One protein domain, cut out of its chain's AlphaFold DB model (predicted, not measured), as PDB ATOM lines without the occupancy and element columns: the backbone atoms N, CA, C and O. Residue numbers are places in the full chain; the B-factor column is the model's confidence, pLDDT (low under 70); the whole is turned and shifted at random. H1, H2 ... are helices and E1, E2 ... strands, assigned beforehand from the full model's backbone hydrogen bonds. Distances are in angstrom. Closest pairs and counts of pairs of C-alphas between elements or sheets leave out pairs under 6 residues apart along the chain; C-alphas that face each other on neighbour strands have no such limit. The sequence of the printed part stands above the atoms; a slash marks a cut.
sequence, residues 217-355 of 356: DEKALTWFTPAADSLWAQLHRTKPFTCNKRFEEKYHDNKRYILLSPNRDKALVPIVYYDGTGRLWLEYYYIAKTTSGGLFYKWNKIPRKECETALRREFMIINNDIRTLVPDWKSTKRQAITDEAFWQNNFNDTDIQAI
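AT A GLANCE: This is residues 217 to 355 of the 356 residues of an uncharacterized protein of Flavobacterium akiainvivens (UniProt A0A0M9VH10). A strongly twisted, antiparallel sheet of five strands makes the core, built on the long hairpin E1 and E2, with the long helix H1 over one face and H2 over the opposite face. The printed part has 139 residues with three named helices and five named strands, in the order H1 E1 E2 E3 E4 H2 H3 E5, of mixed class. It is compact and rounded, with a radius of gyration of the C-alphas of 14.4 A and spans of 39 by 32 by 31 A.

HOW THE PARTS SIT: Begin at E2, residues 280 to 290: E1, residues 266 to 274, lies on one side, and E3, residues 293 to 299, and E4, residues 305 to 307, on the other side. E1, E2 and E3 form a meander, each strand the antiparallel neighbour of the one before. Within hydrogen-bond range are N 269 and O 285 at 2.7 A, N 286 and O 297 at 2.8 A, and N 307 and O 280 at 2.9 A. E5, residues 352 to 354, is antiparallel to E3, with N 298 and O 353 at 2.8 A. H1, residues 217 to 238, is on the sheet; its closest C-alphas to E3 are Ala 227 and Gly 294, 6.6 A. H2, residues 314 to 325, is on the opposite face, at a height over the sheet of 8.6 A; its closest C-alphas to E1 are Ile 318 and Pro 270, 7.1 A. H3, residues 340 to 346, only grazes the sheet with residues 343 to 346. Every O i to N i+4 pair is within hydrogen-bond range in H2 and H3, and 15 of 18 in H1.

IN THESE COORDINATES: Find C-alpha 217 at (-43.718, -2.077, -48.688); H1 runs 30.7 A from there, with a kink of 38 degrees near residue 224. E1 measures 26.3 A, E2 32.0 A, E3 18.7 A and H2 17.2 A. E5 ends at C-alpha 354, (-47.312, -1.981, -24.182).

THE WHOLE: The C-alphas farthest apart are Thr 277 and Thr 291, 40.9 A. The printed part has no cut; the links H1 to E1 and H2 to H3 are long. Confidence is under 70 at residues 239 to 256, 291 to 294, 309 to 313 and 330 to 335.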
ATOM      1  N   ASP A 217     -44.431  -1.519 -49.833       81.12
ATOM      2  CA  ASP A 217     -43.718  -2.077 -48.688       81.12
ATOM      3  C   ASP A 217     -42.510  -1.198 -48.325       81.12
ATOM      4  O   ASP A 217     -42.362  -0.824 -47.166       81.12
ATOM      5  N   GLU A 218     -41.705  -0.756 -49.296       79.31
ATOM      6  CA  GLU A 218     -40.590   0.175 -49.084       79.31
ATOM      7  C   GLU A 218     -41.057   1.478 -48.434       79.31
ATOM      8  O   GLU A 218     -40.474   1.917 -47.439       79.31
ATOM      9  N   LYS A 219     -42.146   2.072 -48.939       83.75
ATOM     10  CA  LYS A 219     -42.741   3.272 -48.343       83.75
ATOM     11  C   LYS A 219     -43.159   3.027 -46.894       83.75
ATOM     12  O   LYS A 219     -42.911   3.881 -46.046       83.75
ATOM     13  N   ALA A 220     -43.762   1.883 -46.583       85.19
ATOM     14  CA  ALA A 220     -44.113   1.534 -45.209       85.19
ATOM     15  C   ALA A 220     -42.865   1.350 -44.328       85.19
ATOM     16  O   ALA A 220     -42.807   1.882 -43.217       85.19
ATOM     17  N   LEU A 221     -41.838   0.669 -44.840       82.69
ATOM     18  CA  LEU A 221     -40.575   0.441 -44.140       82.69
ATOM     19  C   LEU A 221     -39.863   1.751 -43.781       82.69
ATOM     20  O   LEU A 221     -39.258   1.817 -42.717       82.69
ATOM     21  N   THR A 222     -39.999   2.825 -44.574       83.31
ATOM     22  CA  THR A 222     -39.455   4.149 -44.187       83.31
ATOM     23  C   THR A 222     -39.984   4.659 -42.843       83.31
ATOM     24  O   THR A 222     -39.292   5.412 -42.163       83.31
ATOM     25  N   TRP A 223     -41.183   4.228 -42.439       84.94
ATOM     26  CA  TRP A 223     -41.776   4.561 -41.147       84.94
ATOM     27  C   TRP A 223     -41.423   3.532 -40.065       84.94
ATOM     28  O   TRP A 223     -41.043   3.904 -38.957       84.94
ATOM     29  N   PHE A 224     -41.523   2.233 -40.374       84.31
ATOM     30  CA  PHE A 224     -41.320   1.176 -39.374       84.31
ATOM     31  C   PHE A 224     -39.851   0.946 -39.011       84.31
ATOM     32  O   PHE A 224     -39.575   0.531 -37.889       84.31
ATOM     33  N   THR A 225     -38.902   1.210 -39.916       80.50
ATOM     34  CA  THR A 225     -37.473   1.001 -39.638       80.50
ATOM     35  C   THR A 225     -36.981   1.877 -38.477       80.50
ATOM     36  O   THR A 225     -36.510   1.300 -37.496       80.50
ATOM     37  N   PRO A 226     -37.176   3.213 -38.479       79.50
ATOM     38  CA  PRO A 226     -36.799   4.042 -37.329       79.50
ATOM     39  C   PRO A 226     -37.490   3.632 -36.020       79.50
ATOM     40  O   PRO A 226     -36.882   3.681 -34.952       79.50
ATOM     41  N   ALA A 227     -38.755   3.201 -36.090       81.50
ATOM     42  CA  ALA A 227     -39.500   2.736 -34.923       81.50
ATOM     43  C   ALA A 227     -38.889   1.448 -34.336       81.50
ATOM     44  O   ALA A 227     -38.662   1.363 -33.131       81.50
ATOM     45  N   ALA A 228     -38.561   0.468 -35.182       81.25
ATOM     46  CA  ALA A 228     -37.905  -0.770 -34.767       81.25
ATOM     47  C   ALA A 228     -36.506  -0.522 -34.172       81.25
ATOM     48  O   ALA A 228     -36.126  -1.172 -33.198       81.25
ATOM     49  N   ASP A 229     -35.756   0.441 -34.713       79.75
ATOM     50  CA  ASP A 229     -34.447   0.825 -34.175       79.75
ATOM     51  C   ASP A 229     -34.569   1.501 -32.801       79.75
ATOM     52  O   ASP A 229     -33.785   1.212 -31.892       79.75
ATOM     53  N   SER A 230     -35.588   2.349 -32.614       80.50
ATOM     54  CA  SER A 230     -35.902   2.958 -31.317       80.50
ATOM     55  C   SER A 230     -36.267   1.903 -30.267       80.50
ATOM     56  O   SER A 230     -35.697   1.903 -29.174       80.50
ATOM     57  N   LEU A 231     -37.135   0.951 -30.628       80.19
ATOM     58  CA  LEU A 231     -37.500  -0.187 -29.784       80.19
ATOM     59  C   LEU A 231     -36.262  -0.988 -29.359       80.19
ATOM     60  O   LEU A 231     -36.074  -1.265 -28.175       80.19
ATOM     61  N   TRP A 232     -35.383  -1.323 -30.306       78.19
ATOM     62  CA  TRP A 232     -34.141  -2.035 -30.003       78.19
ATOM     63  C   TRP A 232     -33.270  -1.272 -28.995       78.19
ATOM     64  O   TRP A 232     -32.789  -1.858 -28.021       78.19
ATOM     65  N   ALA A 233     -33.108   0.041 -29.174       77.50
ATOM     66  CA  ALA A 233     -32.331   0.873 -28.258       77.50
ATOM     67  C   ALA A 233     -32.931   0.914 -26.838       77.50
ATOM     68  O   ALA A 233     -32.184   0.861 -25.856       77.50
ATOM     69  N   GLN A 234     -34.260   0.979 -26.708       78.69
ATOM     70  CA  GLN A 234     -34.949   0.947 -25.410       78.69
ATOM     71  C   GLN A 234     -34.757  -0.396 -24.692       78.69
ATOM     72  O   GLN A 234     -34.372  -0.432 -23.517       78.69
ATOM     73  N   LEU A 235     -34.952  -1.507 -25.406       76.44
ATOM     74  CA  LEU A 235     -34.741  -2.857 -24.871       76.44
ATOM     75  C   LEU A 235     -33.291  -3.057 -24.410       76.44
ATOM     76  O   LEU A 235     -33.044  -3.652 -23.361       76.44
ATOM     77  N   HIS A 236     -32.330  -2.506 -25.155       72.62
ATOM     78  CA  HIS A 236     -30.917  -2.582 -24.801       72.62
ATOM     79  C   HIS A 236     -30.580  -1.802 -23.520       72.62
ATOM     80  O   HIS A 236     -29.782  -2.263 -22.706       72.62
ATOM     81  N   ARG A 237     -31.173  -0.619 -23.309       74.12
ATOM     82  CA  ARG A 237     -30.934   0.192 -22.098       74.12
ATOM     83  C   ARG A 237     -31.481  -0.464 -20.831       74.12
ATOM     84  O   ARG A 237     -30.874  -0.345 -19.773       74.12
ATOM     85  N   THR A 238     -32.622  -1.139 -20.937       70.88
ATOM     86  CA  THR A 238     -33.333  -1.724 -19.787       70.88
ATOM     87  C   THR A 238     -32.787  -3.087 -19.356       70.88
ATOM     88  O   THR A 238     -33.001  -3.494 -18.214       70.88
ATOM     89  N   LYS A 239     -32.042  -3.791 -20.222       63.97
ATOM     90  CA  LYS A 239     -31.430  -5.103 -19.936       63.97
ATOM     91  C   LYS A 239     -29.912  -5.103 -20.207       63.97
ATOM     92  O   LYS A 239     -29.457  -5.767 -21.138       63.97
ATOM     93  N   PRO A 240     -29.106  -4.398 -19.389       51.47
ATOM     94  CA  PRO A 240     -27.678  -4.179 -19.655       51.47
ATOM     95  C   PRO A 240     -26.775  -5.424 -19.513       51.47
ATOM     96  O   PRO A 240     -25.615  -5.362 -19.907       51.47
ATOM     97  N   PHE A 241     -27.271  -6.547 -18.972       49.31
ATOM     98  CA  PHE A 241     -26.471  -7.756 -18.685       49.31
ATOM     99  C   PHE A 241     -26.585  -8.888 -19.719       49.31
ATOM    100  O   PHE A 241     -25.944  -9.927 -19.562       49.31
ATOM    101  N   THR A 242     -27.375  -8.729 -20.781       52.94
ATOM    102  CA  THR A 242     -27.347  -9.656 -21.918       52.94
ATOM    103  C   THR A 242     -26.406  -9.102 -22.985       52.94
ATOM    104  O   THR A 242     -26.464  -7.922 -23.318       52.94
ATOM    105  N   CYS A 243     -25.496  -9.933 -23.498       51.16
ATOM    106  CA  CYS A 243     -24.568  -9.587 -24.577       51.16
ATOM    107  C   CYS A 243     -25.327  -9.397 -25.904       51.16
ATOM    108  O   CYS A 243     -25.230 -10.201 -26.826       51.16
ATOM    109  N   ASN A 244     -26.108  -8.323 -25.987       52.69
ATOM    110  CA  ASN A 244     -27.125  -8.078 -27.003       52.69
ATOM    111  C   ASN A 244     -26.501  -7.627 -28.327       52.69
ATOM    112  O   ASN A 244     -26.658  -6.483 -28.750       52.69
ATOM    113  N   LYS A 245     -25.788  -8.509 -29.025       56.12
ATOM    114  CA  LYS A 245     -25.471  -8.246 -30.427       56.12
ATOM    115  C   LYS A 245     -26.733  -8.485 -31.260       56.12
ATOM    116  O   LYS A 245     -27.204  -9.620 -31.333       56.12
ATOM    117  N   ARG A 246     -27.273  -7.425 -31.872       61.47
ATOM    118  CA  ARG A 246     -28.340  -7.527 -32.882       61.47
ATOM    119  C   ARG A 246     -27.807  -8.327 -34.065       61.47
ATOM    120  O   ARG A 246     -26.669  -8.118 -34.489       61.47
ATOM    121  N   PHE A 247     -28.619  -9.224 -34.612       59.34
ATOM    122  CA  PHE A 247     -28.308  -9.784 -35.920       59.34
ATOM    123  C   PHE A 247     -28.349  -8.674 -36.982       59.34
ATOM    124  O   PHE A 247     -29.396  -8.080 -37.232       59.34
ATOM    125  N   GLU A 248     -27.205  -8.426 -37.612       54.19
ATOM    126  CA  GLU A 248     -27.072  -7.631 -38.829       54.19
ATOM    127  C   GLU A 248     -26.574  -8.574 -39.927       54.19
ATOM    128  O   GLU A 248     -25.556  -9.255 -39.763       54.19
ATOM    129  N   GLU A 249     -27.307  -8.679 -41.037       50.06
ATOM    130  CA  GLU A 249     -26.831  -9.463 -42.175       50.06
ATOM    131  C   GLU A 249     -25.538  -8.836 -42.730       50.06
ATOM    132  O   GLU A 249     -25.294  -7.643 -42.583       50.06
ATOM    133  N   LYS A 250     -24.699  -9.640 -43.396       37.56
ATOM    134  CA  LYS A 250     -23.362  -9.277 -43.919       37.56
ATOM    135  C   LYS A 250     -23.337  -8.044 -44.853       37.56
ATOM    136  O   LYS A 250     -22.261  -7.589 -45.230       37.56
ATOM    137  N   TYR A 251     -24.504  -7.529 -45.226       33.38
ATOM    138  CA  TYR A 251     -24.714  -6.256 -45.898       33.38
ATOM    139  C   TYR A 251     -25.531  -5.380 -44.943       33.38
ATOM    140  O   TYR A 251     -26.696  -5.683 -44.687       33.38
ATOM    141  N   HIS A 252     -24.910  -4.325 -44.412       34.16
ATOM    142  CA  HIS A 252     -25.393  -3.429 -43.347       34.16
ATOM    143  C   HIS A 252     -26.736  -2.696 -43.604       34.16
ATOM    144  O   HIS A 252     -27.100  -1.814 -42.839       34.16
ATOM    145  N   ASP A 253     -27.509  -3.076 -44.624       38.62
ATOM    146  CA  ASP A 253     -28.725  -2.377 -45.062       38.62
ATOM    147  C   ASP A 253     -30.016  -3.201 -44.960       38.62
ATOM    148  O   ASP A 253     -31.072  -2.760 -45.426       38.62
ATOM    149  N   ASN A 254     -30.000  -4.398 -44.370       46.50
ATOM    150  CA  ASN A 254     -31.182  -5.255 -44.431       46.50
ATOM    151  C   ASN A 254     -32.239  -4.933 -43.373       46.50
ATOM    152  O   ASN A 254     -32.438  -5.638 -42.388       46.50
ATOM    153  N   LYS A 255     -33.042  -3.930 -43.743       50.81
ATOM    154  CA  LYS A 255     -34.449  -3.654 -43.411       50.81
ATOM    155  C   LYS A 255     -35.388  -4.878 -43.544       50.81
ATOM    156  O   LYS A 255     -36.579  -4.672 -43.714       50.81
ATOM    157  N   ARG A 256     -34.883  -6.126 -43.574       55.59
ATOM    158  CA  ARG A 256     -35.505  -7.311 -44.205       55.59
ATOM    159  C   ARG A 256     -36.369  -8.207 -43.328       55.59
ATOM    160  O   ARG A 256     -36.902  -9.186 -43.844       55.59
ATOM    161  N   TYR A 257     -36.550  -7.878 -42.053       70.19
ATOM    162  CA  TYR A 257     -37.364  -8.711 -41.164       70.19
ATOM    163  C   TYR A 257     -38.521  -7.988 -40.501       70.19
ATOM    164  O   TYR A 257     -39.120  -8.544 -39.596       70.19
ATOM    165  N   ILE A 258     -38.888  -6.791 -40.954       81.75
ATOM    166  CA  ILE A 258     -40.115  -6.151 -40.476       81.75
ATOM    167  C   ILE A 258     -41.274  -6.727 -41.287       81.75
ATOM    168  O   ILE A 258     -41.458  -6.384 -42.446       81.75
ATOM    169  N   LEU A 259     -42.056  -7.614 -40.683       86.88
ATOM    170  CA  LEU A 259     -43.164  -8.295 -41.344       86.88
ATOM    171  C   LEU A 259     -44.413  -7.411 -41.282       86.88
ATOM    172  O   LEU A 259     -45.004  -7.228 -40.224       86.88
ATOM    173  N   LEU A 260     -44.802  -6.841 -42.414       88.25
ATOM    174  CA  LEU A 260     -45.913  -5.909 -42.548       88.25
ATOM    175  C   LEU A 260     -47.261  -6.634 -42.633       88.25
ATOM    176  O   LEU A 260     -47.382  -7.732 -43.177       88.25
ATOM    177  N   SER A 261     -48.289  -5.973 -42.125       90.44
ATOM    178  CA  SER A 261     -49.693  -6.329 -42.350       90.44
ATOM    179  C   SER A 261     -50.167  -5.962 -43.765       90.44
ATOM    180  O   SER A 261     -49.538  -5.121 -44.412       90.44
ATOM    181  N   PRO A 262     -51.298  -6.516 -44.253       86.69
ATOM    182  CA  PRO A 262     -51.826  -6.224 -45.594       86.69
ATOM    183  C   PRO A 262     -52.031  -4.727 -45.875       86.69
ATOM    184  O   PRO A 262     -51.773  -4.247 -46.985       86.69
ATOM    185  N   ASN A 263     -52.438  -3.976 -44.846       89.19
ATOM    186  CA  ASN A 263     -52.708  -2.540 -44.919       89.19
ATOM    187  C   ASN A 263     -51.495  -1.669 -44.569       89.19
ATOM    188  O   ASN A 263     -51.547  -0.456 -44.768       89.19
ATOM    189  N   ARG A 264     -50.385  -2.274 -44.119       89.25
ATOM    190  CA  ARG A 264     -49.127  -1.590 -43.768       89.25
ATOM    191  C   ARG A 264     -49.301  -0.552 -42.653       89.25
ATOM    192  O   ARG A 264     -48.558   0.422 -42.561       89.25
ATOM    193  N   ASP A 265     -50.294  -0.767 -41.804       89.25
ATOM    194  CA  ASP A 265     -50.561  -0.020 -40.577       89.25
ATOM    195  C   ASP A 265     -49.971  -0.726 -39.350       89.25
ATOM    196  O   ASP A 265     -49.750  -0.103 -38.318       89.25
ATOM    197  N   LYS A 266     -49.660  -2.014 -39.476       91.38
ATOM    198  CA  LYS A 266     -49.060  -2.837 -38.425       91.38
ATOM    199  C   LYS A 266     -47.825  -3.564 -38.925       91.38
ATOM    200  O   LYS A 266     -47.765  -3.928 -40.106       91.38
ATOM    201  N   ALA A 267     -46.898  -3.833 -38.017       90.44
ATOM    202  CA  ALA A 267     -45.724  -4.643 -38.280       90.44
ATOM    203  C   ALA A 267     -45.400  -5.592 -37.123       90.44
ATOM    204  O   ALA A 267     -45.594  -5.265 -35.954       90.44
ATOM    205  N   LEU A 268     -44.854  -6.751 -37.473       89.50
ATOM    206  CA  LEU A 268     -44.291  -7.743 -36.577       89.50
ATOM    207  C   LEU A 268     -42.775  -7.720 -36.770       89.50
ATOM    208  O   LEU A 268     -42.265  -7.879 -37.879       89.50
ATOM    209  N   VAL A 269     -42.056  -7.492 -35.683       87.44
ATOM    210  CA  VAL A 269     -40.615  -7.282 -35.649       87.44
ATOM    211  C   VAL A 269     -39.982  -8.422 -34.848       87.44
ATOM    212  O   VAL A 269     -40.074  -8.432 -33.619       87.44
ATOM    213  N   PRO A 270     -39.354  -9.406 -35.511       83.56
ATOM    214  CA  PRO A 270     -38.502 -10.378 -34.857       83.56
ATOM    215  C   PRO A 270     -37.217  -9.688 -34.403       83.56
ATOM    216  O   PRO A 270     -36.532  -9.013 -35.176       83.56
ATOM    217  N   ILE A 271     -36.869  -9.904 -33.146       80.75
ATOM    218  CA  ILE A 271     -35.610  -9.481 -32.560       80.75
ATOM    219  C   ILE A 271     -34.843 -10.738 -32.178       80.75
ATOM    220  O   ILE A 271     -35.291 -11.543 -31.361       80.75
ATOM    221  N   VAL A 272     -33.676 -10.892 -32.797       78.44
ATOM    222  CA  VAL A 272     -32.730 -11.965 -32.508       78.44
ATOM    223  C   VAL A 272     -31.542 -11.372 -31.761       78.44
ATOM    224  O   VAL A 272     -30.940 -10.402 -32.232       78.44
ATOM    225  N   TYR A 273     -31.209 -11.947 -30.607       76.44
ATOM    226  CA  TYR A 273     -30.107 -11.492 -29.760       76.44
ATOM    227  C   TYR A 273     -29.355 -12.666 -29.126       76.44
ATOM    228  O   TYR A 273     -29.883 -13.773 -29.024       76.44
ATOM    229  N   TYR A 274     -28.123 -12.417 -28.684       76.25
ATOM    230  CA  TYR A 274     -27.325 -13.376 -27.922       76.25
ATOM    231  C   TYR A 274     -27.355 -13.035 -26.430       76.25
ATOM    232  O   TYR A 274     -27.360 -11.863 -26.055       76.25
ATOM    233  N   ASP A 275     -27.384 -14.041 -25.562       75.75
ATOM    234  CA  ASP A 275     -27.220 -13.818 -24.124       75.75
ATOM    235  C   ASP A 275     -25.744 -13.837 -23.691       75.75
ATOM    236  O   ASP A 275     -24.834 -14.065 -24.489       75.75
ATOM    237  N   GLY A 276     -25.498 -13.593 -22.398       72.62
ATOM    238  CA  GLY A 276     -24.151 -13.607 -21.814       72.62
ATOM    239  C   GLY A 276     -23.422 -14.954 -21.895       72.62
ATOM    240  O   GLY A 276     -22.217 -15.003 -21.680       72.62
ATOM    241  N   THR A 277     -24.131 -16.032 -22.237       77.12
ATOM    242  CA  THR A 277     -23.577 -17.379 -22.428       77.12
ATOM    243  C   THR A 277     -23.360 -17.725 -23.907       77.12
ATOM    244  O   THR A 277     -22.899 -18.820 -24.221       77.12
ATOM    245  N   GLY A 278     -23.669 -16.799 -24.823       74.81
ATOM    246  CA  GLY A 278     -23.547 -16.999 -26.266       74.81
ATOM    247  C   GLY A 278     -24.711 -17.771 -26.896       74.81
ATOM    248  O   GLY A 278     -24.608 -18.164 -28.060       74.81
ATOM    249  N   ARG A 279     -25.816 -17.986 -26.169       78.81
ATOM    250  CA  ARG A 279     -27.023 -18.630 -26.710       78.81
ATOM    251  C   ARG A 279     -27.857 -17.634 -27.496       78.81
ATOM    252  O   ARG A 279     -27.953 -16.467 -27.120       78.81
ATOM    253  N   LEU A 280     -28.464 -18.116 -28.575       79.81
ATOM    254  CA  LEU A 280     -29.298 -17.320 -29.465       79.81
ATOM    255  C   LEU A 280     -30.753 -17.345 -29.000       79.81
ATOM    256  O   LEU A 280     -31.328 -18.411 -28.791       79.81
ATOM    257  N   TRP A 281     -31.360 -16.171 -28.918       83.56
ATOM    258  CA  TRP A 281     -32.752 -15.990 -28.533       83.56
ATOM    259  C   TRP A 281     -33.515 -15.250 -29.623       83.56
ATOM    260  O   TRP A 281     -32.989 -14.318 -30.231       83.56
ATOM    261  N   LEU A 282     -34.762 -15.656 -29.845       84.94
ATOM    262  CA  LEU A 282     -35.716 -14.984 -30.725       84.94
ATOM    263  C   LEU A 282     -36.938 -14.563 -29.906       84.94
ATOM    264  O   LEU A 282     -37.512 -15.355 -29.156       84.94
ATOM    265  N   GLU A 283     -37.322 -13.304 -30.059       86.56
ATOM    266  CA  GLU A 283     -38.511 -12.707 -29.462       86.56
ATOM    267  C   GLU A 283     -39.204 -11.815 -30.497       86.56
ATOM    268  O   GLU A 283     -38.554 -11.252 -31.380       86.56
ATOM    269  N   TYR A 284     -40.526 -11.693 -30.407       87.50
ATOM    270  CA  TYR A 284     -41.325 -10.938 -31.364       87.50
ATOM    271  C   TYR A 284     -41.988  -9.728 -30.724       87.50
ATOM    272  O   TYR A 284     -42.517  -9.781 -29.612       87.50
ATOM    273  N   TYR A 285     -42.001  -8.644 -31.488       87.88
ATOM    274  CA  TYR A 285     -42.564  -7.367 -31.094       87.88
ATOM    275  C   TYR A 285     -43.562  -6.895 -32.138       87.88
ATOM    276  O   TYR A 285     -43.389  -7.123 -33.330       87.88
ATOM    277  N   TYR A 286     -44.612  -6.232 -31.691       90.88
ATOM    278  CA  TYR A 286     -45.672  -5.706 -32.530       90.88
ATOM    279  C   TYR A 286     -45.621  -4.179 -32.510       90.88
ATOM    280  O   TYR A 286     -45.494  -3.564 -31.452       90.88
ATOM    281  N   ILE A 287     -45.702  -3.566 -33.686       88.44
ATOM    282  CA  ILE A 287     -45.745  -2.114 -33.847       88.44
ATOM    283  C   ILE A 287     -47.042  -1.763 -34.561       88.44
ATOM    284  O   ILE A 287     -47.252  -2.173 -35.703       88.44
ATOM    285  N   ALA A 288     -47.884  -0.966 -33.908       88.69
ATOM    286  CA  ALA A 288     -49.052  -0.360 -34.534       88.69
ATOM    287  C   ALA A 288     -48.752   1.099 -34.887       88.69
ATOM    288  O   ALA A 288     -48.286   1.881 -34.051       88.69
ATOM    289  N   LYS A 289     -49.031   1.477 -36.134       84.12
ATOM    290  CA  LYS A 289     -48.957   2.860 -36.590       84.12
ATOM    291  C   LYS A 289     -50.134   3.644 -36.023       84.12
ATOM    292  O   LYS A 289     -51.285   3.256 -36.195       84.12
ATOM    293  N   THR A 290     -49.847   4.778 -35.398       75.94
ATOM    294  CA  THR A 290     -50.859   5.720 -34.904       75.94
ATOM    295  C   THR A 290     -50.612   7.116 -35.467       75.94
ATOM    296  O   THR A 290     -49.567   7.394 -36.061       75.94
ATOM    297  N   THR A 291     -51.584   8.010 -35.299       69.06
ATOM    298  CA  THR A 291     -51.493   9.417 -35.722       69.06
ATOM    299  C   THR A 291     -50.430  10.207 -34.954       69.06
ATOM    300  O   THR A 291     -49.883  11.159 -35.501       69.06
ATOM    301  N   SER A 292     -50.102   9.803 -33.723       64.69
ATOM    302  CA  SER A 292     -49.135  10.465 -32.835       64.69
ATOM    303  C   SER A 292     -47.764   9.779 -32.765       64.69
ATOM    304  O   SER A 292     -46.901  10.226 -32.015       64.69
ATOM    305  N   GLY A 293     -47.545   8.691 -33.514       64.44
ATOM    306  CA  GLY A 293     -46.309   7.904 -33.470       64.44
ATOM    307  C   GLY A 293     -46.549   6.400 -33.607       64.44
ATOM    308  O   GLY A 293     -47.588   5.966 -34.103       64.44
ATOM    309  N   GLY A 294     -45.576   5.584 -33.202       66.75
ATOM    310  CA  GLY A 294     -45.740   4.133 -33.109       66.75
ATOM    311  C   GLY A 294     -45.993   3.698 -31.677       66.75
ATOM    312  O   GLY A 294     -45.276   4.132 -30.781       66.75
ATOM    313  N   LEU A 295     -46.996   2.845 -31.470       74.56
ATOM    314  CA  LEU A 295     -47.159   2.137 -30.204       74.56
ATOM    315  C   LEU A 295     -46.407   0.811 -30.296       74.56
ATOM    316  O   LEU A 295     -46.619   0.027 -31.226       74.56
ATOM    317  N   PHE A 296     -45.503   0.602 -29.342       83.38
ATOM    318  CA  PHE A 296     -44.695  -0.602 -29.234       83.38
ATOM    319  C   PHE A 296     -45.363  -1.575 -28.289       83.38
ATOM    320  O   PHE A 296     -45.710  -1.226 -27.161       83.38
ATOM    321  N   TYR A 297     -45.475  -2.816 -28.729       81.94
ATOM    322  CA  TYR A 297     -45.972  -3.874 -27.887       81.94
ATOM    323  C   TYR A 297     -45.064  -5.084 -27.957       81.94
ATOM    324  O   TYR A 297     -44.554  -5.465 -29.010       81.94
ATOM    325  N   LYS A 298     -44.902  -5.737 -26.818       83.12
ATOM    326  CA  LYS A 298     -44.430  -7.107 -26.771       83.12
ATOM    327  C   LYS A 298     -45.579  -8.029 -27.157       83.12
ATOM    328  O   LYS A 298     -46.689  -7.857 -26.657       83.12
ATOM    329  N   TRP A 299     -45.315  -9.006 -28.021       87.50
ATOM    330  CA  TRP A 299     -46.284 -10.052 -28.323       87.50
ATOM    331  C   TRP A 299     -46.170 -11.174 -27.285       87.50
ATOM    332  O   TRP A 299     -45.139 -11.831 -27.187       87.50
ATOM    333  N   ASN A 300     -47.214 -11.379 -26.484       82.50
ATOM    334  CA  ASN A 300     -47.193 -12.302 -25.346       82.50
ATOM    335  C   ASN A 300     -47.642 -13.720 -25.696       82.50
ATOM    336  O   ASN A 300     -47.344 -14.654 -24.954       82.50
ATOM    337  N   LYS A 301     -48.338 -13.897 -26.823       81.62
ATOM    338  CA  LYS A 301     -48.839 -15.208 -27.260       81.62
ATOM    339  C   LYS A 301     -47.713 -16.184 -27.600       81.62
ATOM    340  O   LYS A 301     -47.903 -17.394 -27.514       81.62
ATOM    341  N   ILE A 302     -46.542 -15.658 -27.964       80.88
ATOM    342  CA  ILE A 302     -45.340 -16.444 -28.222       80.88
ATOM    343  C   ILE A 302     -44.257 -16.021 -27.234       80.88
ATOM    344  O   ILE A 302     -43.764 -14.893 -27.313       80.88
ATOM    345  N   PRO A 303     -43.860 -16.902 -26.302       81.12
ATOM    346  CA  PRO A 303     -42.771 -16.594 -25.396       81.12
ATOM    347  C   PRO A 303     -41.448 -16.492 -26.161       81.12
ATOM    348  O   PRO A 303     -41.255 -17.111 -27.210       81.12
ATOM    349  N   ARG A 304     -40.492 -15.752 -25.586       85.88
ATOM    350  CA  ARG A 304     -39.100 -15.788 -26.051       85.88
ATOM    351  C   ARG A 304     -38.613 -17.237 -26.101       85.88
ATOM    352  O   ARG A 304     -38.907 -18.021 -25.195       85.88
ATOM    353  N   LYS A 305     -37.820 -17.569 -27.111       86.06
ATOM    354  CA  LYS A 305     -37.357 -18.940 -27.332       86.06
ATOM    355  C   LYS A 305     -35.867 -19.001 -27.625       86.06
ATOM    356  O   LYS A 305     -35.319 -18.130 -28.302       86.06
ATOM    357  N   GLU A 306     -35.238 -20.046 -27.111       87.56
ATOM    358  CA  GLU A 306     -33.861 -20.399 -27.441       87.56
ATOM    359  C   GLU A 306     -33.842 -21.037 -28.835       87.56
ATOM    360  O   GLU A 306     -34.728 -21.817 -29.185       87.56
ATOM    361  N   CYS A 307     -32.866 -20.663 -29.655       82.00
ATOM    362  CA  CYS A 307     -32.715 -21.164 -31.015       82.00
ATOM    363  C   CYS A 307     -31.361 -21.856 -31.170       82.00
ATOM    364  O   CYS A 307     -30.366 -21.419 -30.591       82.00
ATOM    365  N   GLU A 308     -31.309 -22.904 -31.995       77.31
ATOM    366  CA  GLU A 308     -30.049 -23.587 -32.281       77.31
ATOM    367  C   GLU A 308     -29.028 -22.628 -32.907       77.31
ATOM    368  O   GLU A 308     -29.313 -21.874 -33.845       77.31
ATOM    369  N   THR A 309     -27.814 -22.655 -32.364       62.78
ATOM    370  CA  THR A 309     -26.729 -21.748 -32.716       62.78
ATOM    371  C   THR A 309     -26.155 -22.119 -34.076       62.78
ATOM    372  O   THR A 309     -25.278 -22.969 -34.204       62.78
ATOM    373  N   ALA A 310     -26.595 -21.421 -35.115       60.38
ATOM    374  CA  ALA A 310     -25.829 -21.334 -36.344       60.38
ATOM    375  C   ALA A 310     -25.605 -19.862 -36.685       60.38
ATOM    376  O   ALA A 310     -26.452 -19.213 -37.296       60.38
ATOM    377  N   LEU A 311     -24.448 -19.341 -36.259       59.94
ATOM    378  CA  LEU A 311     -23.946 -18.024 -36.657       59.94
ATOM    379  C   LEU A 311     -24.139 -17.833 -38.169       59.94
ATOM    380  O   LEU A 311     -23.710 -18.679 -38.959       59.94
ATOM    381  N   ARG A 312     -24.730 -16.703 -38.567       59.81
ATOM    382  CA  ARG A 312     -25.034 -16.328 -39.965       59.81
ATOM    383  C   ARG A 312     -26.199 -17.090 -40.617       59.81
ATOM    384  O   ARG A 312     -26.315 -17.077 -41.844       59.81
ATOM    385  N   ARG A 313     -27.048 -17.770 -39.840       68.50
ATOM    386  CA  ARG A 313     -28.283 -18.443 -40.297       68.50
ATOM    387  C   ARG A 313     -29.546 -17.955 -39.576       68.50
ATOM    388  O   ARG A 313     -30.600 -18.575 -39.690       68.50
ATOM    389  N   GLU A 314     -29.467 -16.824 -38.891       70.31
ATOM    390  CA  GLU A 314     -30.516 -16.223 -38.065       70.31
ATOM    391  C   GLU A 314     -31.788 -15.932 -38.880       70.31
ATOM    392  O   GLU A 314     -32.897 -16.191 -38.421       70.31
ATOM    393  N   PHE A 315     -31.643 -15.525 -40.145       72.31
ATOM    394  CA  PHE A 315     -32.765 -15.425 -41.087       72.31
ATOM    395  C   PHE A 315     -33.570 -16.721 -41.208       72.31
ATOM    396  O   PHE A 315     -34.800 -16.703 -41.195       72.31
ATOM    397  N   MET A 316     -32.887 -17.857 -41.364       74.81
ATOM    398  CA  MET A 316     -33.570 -19.135 -41.547       74.81
ATOM    399  C   MET A 316     -34.342 -19.528 -40.290       74.81
ATOM    400  O   MET A 316     -35.410 -20.118 -40.406       74.81
ATOM    401  N   ILE A 317     -33.839 -19.151 -39.114       78.62
ATOM    402  CA  ILE A 317     -34.511 -19.365 -37.831       78.62
ATOM    403  C   ILE A 317     -35.823 -18.578 -37.785       78.62
ATOM    404  O   ILE A 317     -36.868 -19.166 -37.515       78.62
ATOM    405  N   ILE A 318     -35.789 -17.285 -38.126       79.06
ATOM    406  CA  ILE A 318     -36.992 -16.438 -38.198       79.06
ATOM    407  C   ILE A 318     -37.996 -17.025 -39.196       79.06
ATOM    408  O   ILE A 318     -39.167 -17.196 -38.879       79.06
ATOM    409  N   ASN A 319     -37.543 -17.375 -40.401       78.62
ATOM    410  CA  ASN A 319     -38.404 -17.924 -41.446       78.62
ATOM    411  C   ASN A 319     -39.067 -19.246 -41.059       78.62
ATOM    412  O   ASN A 319     -40.249 -19.443 -41.334       78.62
ATOM    413  N   ASN A 320     -38.294 -20.168 -40.486       80.44
ATOM    414  CA  ASN A 320     -38.812 -21.460 -40.060       80.44
ATOM    415  C   ASN A 320     -39.836 -21.282 -38.947       80.44
ATOM    416  O   ASN A 320     -40.848 -21.970 -38.959       80.44
ATOM    417  N   ASP A 321     -39.615 -20.325 -38.048       83.94
ATOM    418  CA  ASP A 321     -40.579 -20.044 -36.998       83.94
ATOM    419  C   ASP A 321     -41.865 -19.428 -37.522       83.94
ATOM    420  O   ASP A 321     -42.943 -19.913 -37.203       83.94
ATOM    421  N   ILE A 322     -41.775 -18.420 -38.393       83.44
ATOM    422  CA  ILE A 322     -42.966 -17.818 -38.994       83.44
ATOM    423  C   ILE A 322     -43.787 -18.867 -39.750       83.44
ATOM    424  O   ILE A 322     -45.009 -18.807 -39.695       83.44
ATOM    425  N   ARG A 323     -43.167 -19.877 -40.377       84.06
ATOM    426  CA  ARG A 323     -43.904 -20.997 -41.001       84.06
ATOM    427  C   ARG A 323     -44.717 -21.832 -40.020       84.06
ATOM    428  O   ARG A 323     -45.696 -22.439 -40.435       84.06
ATOM    429  N   THR A 324     -44.334 -21.881 -38.747       83.75
ATOM    430  CA  THR A 324     -45.146 -22.553 -37.718       83.75
ATOM    431  C   THR A 324     -46.398 -21.753 -37.362       83.75
ATOM    432  O   THR A 324     -47.400 -22.333 -36.960       83.75
ATOM    433  N   LEU A 325     -46.355 -20.431 -37.552       83.88
ATOM    434  CA  LEU A 325     -47.424 -19.494 -37.193       83.88
ATOM    435  C   LEU A 325     -48.339 -19.173 -38.374       83.88
ATOM    436  O   LEU A 325     -49.534 -18.954 -38.210       83.88
ATOM    437  N   VAL A 326     -47.749 -19.146 -39.563       84.94
ATOM    438  CA  VAL A 326     -48.375 -18.871 -40.849       84.94
ATOM    439  C   VAL A 326     -47.948 -20.012 -41.779       84.94
ATOM    440  O   VAL A 326     -46.908 -19.906 -42.435       84.94
ATOM    441  N   PRO A 327     -48.701 -21.128 -41.829       75.06
ATOM    442  CA  PRO A 327     -48.320 -22.328 -42.585       75.06
ATOM    443  C   PRO A 327     -48.024 -22.066 -44.067       75.06
ATOM    444  O   PRO A 327     -47.129 -22.679 -44.649       75.06
ATOM    445  N   ASP A 328     -48.708 -21.084 -44.659       70.19
ATOM    446  CA  ASP A 328     -48.511 -20.662 -46.047       70.19
ATOM    447  C   ASP A 328     -47.386 -19.624 -46.233       70.19
ATOM    448  O   ASP A 328     -47.238 -19.046 -47.316       70.19
ATOM    449  N   TRP A 329     -46.554 -19.389 -45.208       75.25
ATOM    450  CA  TRP A 329     -45.427 -18.461 -45.290       75.25
ATOM    451  C   TRP A 329     -44.398 -18.916 -46.324       75.25
ATOM    452  O   TRP A 329     -43.521 -19.769 -46.115       75.25
ATOM    453  N   LYS A 330     -44.456 -18.242 -47.466       65.19
ATOM    454  CA  LYS A 330     -43.416 -18.282 -48.477       65.19
ATOM    455  C   LYS A 330     -42.477 -17.129 -48.177       65.19
ATOM    456  O   LYS A 330     -42.820 -15.980 -48.441       65.19
ATOM    457  N   SER A 331     -41.292 -17.465 -47.661       58.97
ATOM    458  CA  SER A 331     -40.106 -16.601 -47.657       58.97
ATOM    459  C   SER A 331     -39.857 -16.105 -49.082       58.97
ATOM    460  O   SER A 331     -39.116 -16.714 -49.855       58.97
ATOM    461  N   THR A 332     -40.535 -15.033 -49.451       53.25
ATOM    462  CA  THR A 332     -40.366 -14.326 -50.711       53.25
ATOM    463  C   THR A 332     -39.598 -13.048 -50.412       53.25
ATOM    464  O   THR A 332     -39.307 -12.734 -49.262       53.25
ATOM    465  N   LYS A 333     -39.264 -12.281 -51.446       52.00
ATOM    466  CA  LYS A 333     -38.732 -10.926 -51.262       52.00
ATOM    467  C   LYS A 333     -39.701  -9.990 -50.518       52.00
ATOM    468  O   LYS A 333     -39.280  -8.936 -50.060       52.00
ATOM    469  N   ARG A 334     -40.975 -10.383 -50.377       58.81
ATOM    470  CA  ARG A 334     -42.009  -9.608 -49.690       58.81
ATOM    471  C   ARG A 334     -41.887  -9.764 -48.184       58.81
ATOM    472  O   ARG A 334     -41.879 -10.880 -47.664       58.81
ATOM    473  N   GLN A 335     -41.884  -8.636 -47.491       68.88
ATOM    474  CA  GLN A 335     -41.927  -8.583 -46.038       68.88
ATOM    475  C   GLN A 335     -43.363  -8.357 -45.567       68.88
ATOM    476  O   GLN A 335     -43.632  -7.414 -44.835       68.88
ATOM    477  N   ALA A 336     -44.309  -9.175 -46.029       78.81
ATOM    478  CA  ALA A 336     -45.719  -8.985 -45.708       78.81
ATOM    479  C   ALA A 336     -46.396 -10.312 -45.370       78.81
ATOM    480  O   ALA A 336     -46.453 -11.224 -46.199       78.81
ATOM    481  N   ILE A 337     -46.946 -10.404 -44.160       85.50
ATOM    482  CA  ILE A 337     -47.888 -11.462 -43.799       85.50
ATOM    483  C   ILE A 337     -49.250 -10.992 -44.301       85.50
ATOM    484  O   ILE A 337     -49.884 -10.133 -43.694       85.50
ATOM    485  N   THR A 338     -49.671 -11.516 -45.450       82.31
ATOM    486  CA  THR A 338     -50.922 -11.096 -46.111       82.31
ATOM    487  C   THR A 338     -52.179 -11.746 -45.526       82.31
ATOM    488  O   THR A 338     -53.287 -11.375 -45.896       82.31
ATOM    489  N   ASP A 339     -52.010 -12.692 -44.604       85.81
ATOM    490  CA  ASP A 339     -53.097 -13.364 -43.901       85.81
ATOM    491  C   ASP A 339     -53.745 -12.414 -42.878       85.81
ATOM    492  O   ASP A 339     -53.190 -12.150 -41.811       85.81
ATOM    493  N   GLU A 340     -54.921 -11.877 -43.206       86.62
ATOM    494  CA  GLU A 340     -55.685 -11.009 -42.303       86.62
ATOM    495  C   GLU A 340     -56.108 -11.722 -41.014       86.62
ATOM    496  O   GLU A 340     -56.092 -11.102 -39.946       86.62
ATOM    497  N   ALA A 341     -56.428 -13.018 -41.083       87.50
ATOM    498  CA  ALA A 341     -56.844 -13.791 -39.920       87.50
ATOM    499  C   ALA A 341     -55.688 -13.941 -38.924       87.50
ATOM    500  O   ALA A 341     -55.905 -13.853 -37.715       87.50
ATOM    501  N   PHE A 342     -54.448 -14.079 -39.409       89.94
ATOM    502  CA  PHE A 342     -53.267 -14.018 -38.548       89.94
ATOM    503  C   PHE A 342     -53.230 -12.710 -37.743       89.94
ATOM    504  O   PHE A 342     -53.084 -12.750 -36.523       89.94
ATOM    505  N   TRP A 343     -53.406 -11.550 -38.381       89.81
ATOM    506  CA  TRP A 343     -53.335 -10.263 -37.679       89.81
ATOM    507  C   TRP A 343     -54.501 -10.027 -36.716       89.81
ATOM    508  O   TRP A 343     -54.300  -9.429 -35.662       89.81
ATOM    509  N   GLN A 344     -55.705 -10.486 -37.055       87.38
ATOM    510  CA  GLN A 344     -56.889 -10.322 -36.206       87.38
ATOM    511  C   GLN A 344     -56.859 -11.236 -34.970       87.38
ATOM    512  O   GLN A 344     -57.295 -10.836 -33.897       87.38
ATOM    513  N   ASN A 345     -56.300 -12.444 -35.088       87.94
ATOM    514  CA  ASN A 345     -56.377 -13.460 -34.030       87.94
ATOM    515  C   ASN A 345     -55.189 -13.463 -33.054       87.94
ATOM    516  O   ASN A 345     -55.162 -14.280 -32.128       87.94
ATOM    517  N   ASN A 346     -54.161 -12.646 -33.294       86.62
ATOM    518  CA  ASN A 346     -52.900 -12.729 -32.551       86.62
ATOM    519  C   ASN A 346     -52.491 -11.450 -31.818       86.62
ATOM    520  O   ASN A 346     -51.570 -11.524 -31.010       86.62
ATOM    521  N   PHE A 347     -53.132 -10.307 -32.071       87.75
ATOM    522  CA  PHE A 347     -52.704  -9.013 -31.523       87.75
ATOM    523  C   PHE A 347     -53.851  -8.246 -30.849       87.75
ATOM    524  O   PHE A 347     -53.977  -7.037 -31.029       87.75
ATOM    525  N   ASN A 348     -54.696  -8.951 -30.094       83.88
ATOM    526  CA  ASN A 348     -55.721  -8.331 -29.251       83.88
ATOM    527  C   ASN A 348     -55.102  -7.777 -27.959       83.88
ATOM    528  O   ASN A 348     -53.988  -8.156 -27.602       83.88
ATOM    529  N   ASP A 349     -55.836  -6.942 -27.217       79.69
ATOM    530  CA  ASP A 349     -55.342  -6.273 -25.997       79.69
ATOM    531  C   ASP A 349     -54.802  -7.238 -24.924       79.69
ATOM    532  O   ASP A 349     -53.928  -6.876 -24.144       79.69
ATOM    533  N   THR A 350     -55.281  -8.486 -24.892       82.50
ATOM    534  CA  THR A 350     -54.789  -9.534 -23.981       82.50
ATOM    535  C   THR A 350     -53.502 -10.208 -24.459       82.50
ATOM    536  O   THR A 350     -52.775 -10.793 -23.658       82.50
ATOM    537  N   ASP A 351     -53.215 -10.143 -25.759       84.31
ATOM    538  CA  ASP A 351     -52.087 -10.817 -26.408       84.31
ATOM    539  C   ASP A 351     -50.863  -9.909 -26.552       84.31
ATOM    540  O   ASP A 351     -49.782 -10.376 -26.926       84.31
ATOM    541  N   ILE A 352     -51.019  -8.616 -26.268       86.56
ATOM    542  CA  ILE A 352     -49.978  -7.607 -26.423       86.56
ATOM    543  C   ILE A 352     -49.771  -6.834 -25.121       86.56
ATOM    544  O   ILE A 352     -50.712  -6.523 -24.402       86.56
ATOM    545  N   GLN A 353     -48.522  -6.500 -24.808       85.56
ATOM    546  CA  GLN A 353     -48.181  -5.660 -23.660       85.56
ATOM    547  C   GLN A 353     -47.433  -4.425 -24.139       85.56
ATOM    548  O   GLN A 353     -46.382  -4.555 -24.764       85.56
ATOM    549  N   ALA A 354     -47.960  -3.239 -23.832       83.38
ATOM    550  CA  ALA A 354     -47.312  -1.981 -24.182       83.38
ATOM    551  C   ALA A 354     -45.907  -1.899 -23.566       83.38
ATOM    552  O   ALA A 354     -45.703  -2.233 -22.396       83.38
ATOM    553  N   ILE A 355     -44.948  -1.452 -24.370       76.50
ATOM    554  CA  ILE A 355     -43.579  -1.171 -23.944       76.50
ATOM    555  C   ILE A 355     -43.500   0.340 -23.753       76.50
ATOM    556  O   ILE A 355     -43.726   1.087 -24.706       76.50
TER     557      ILE A 355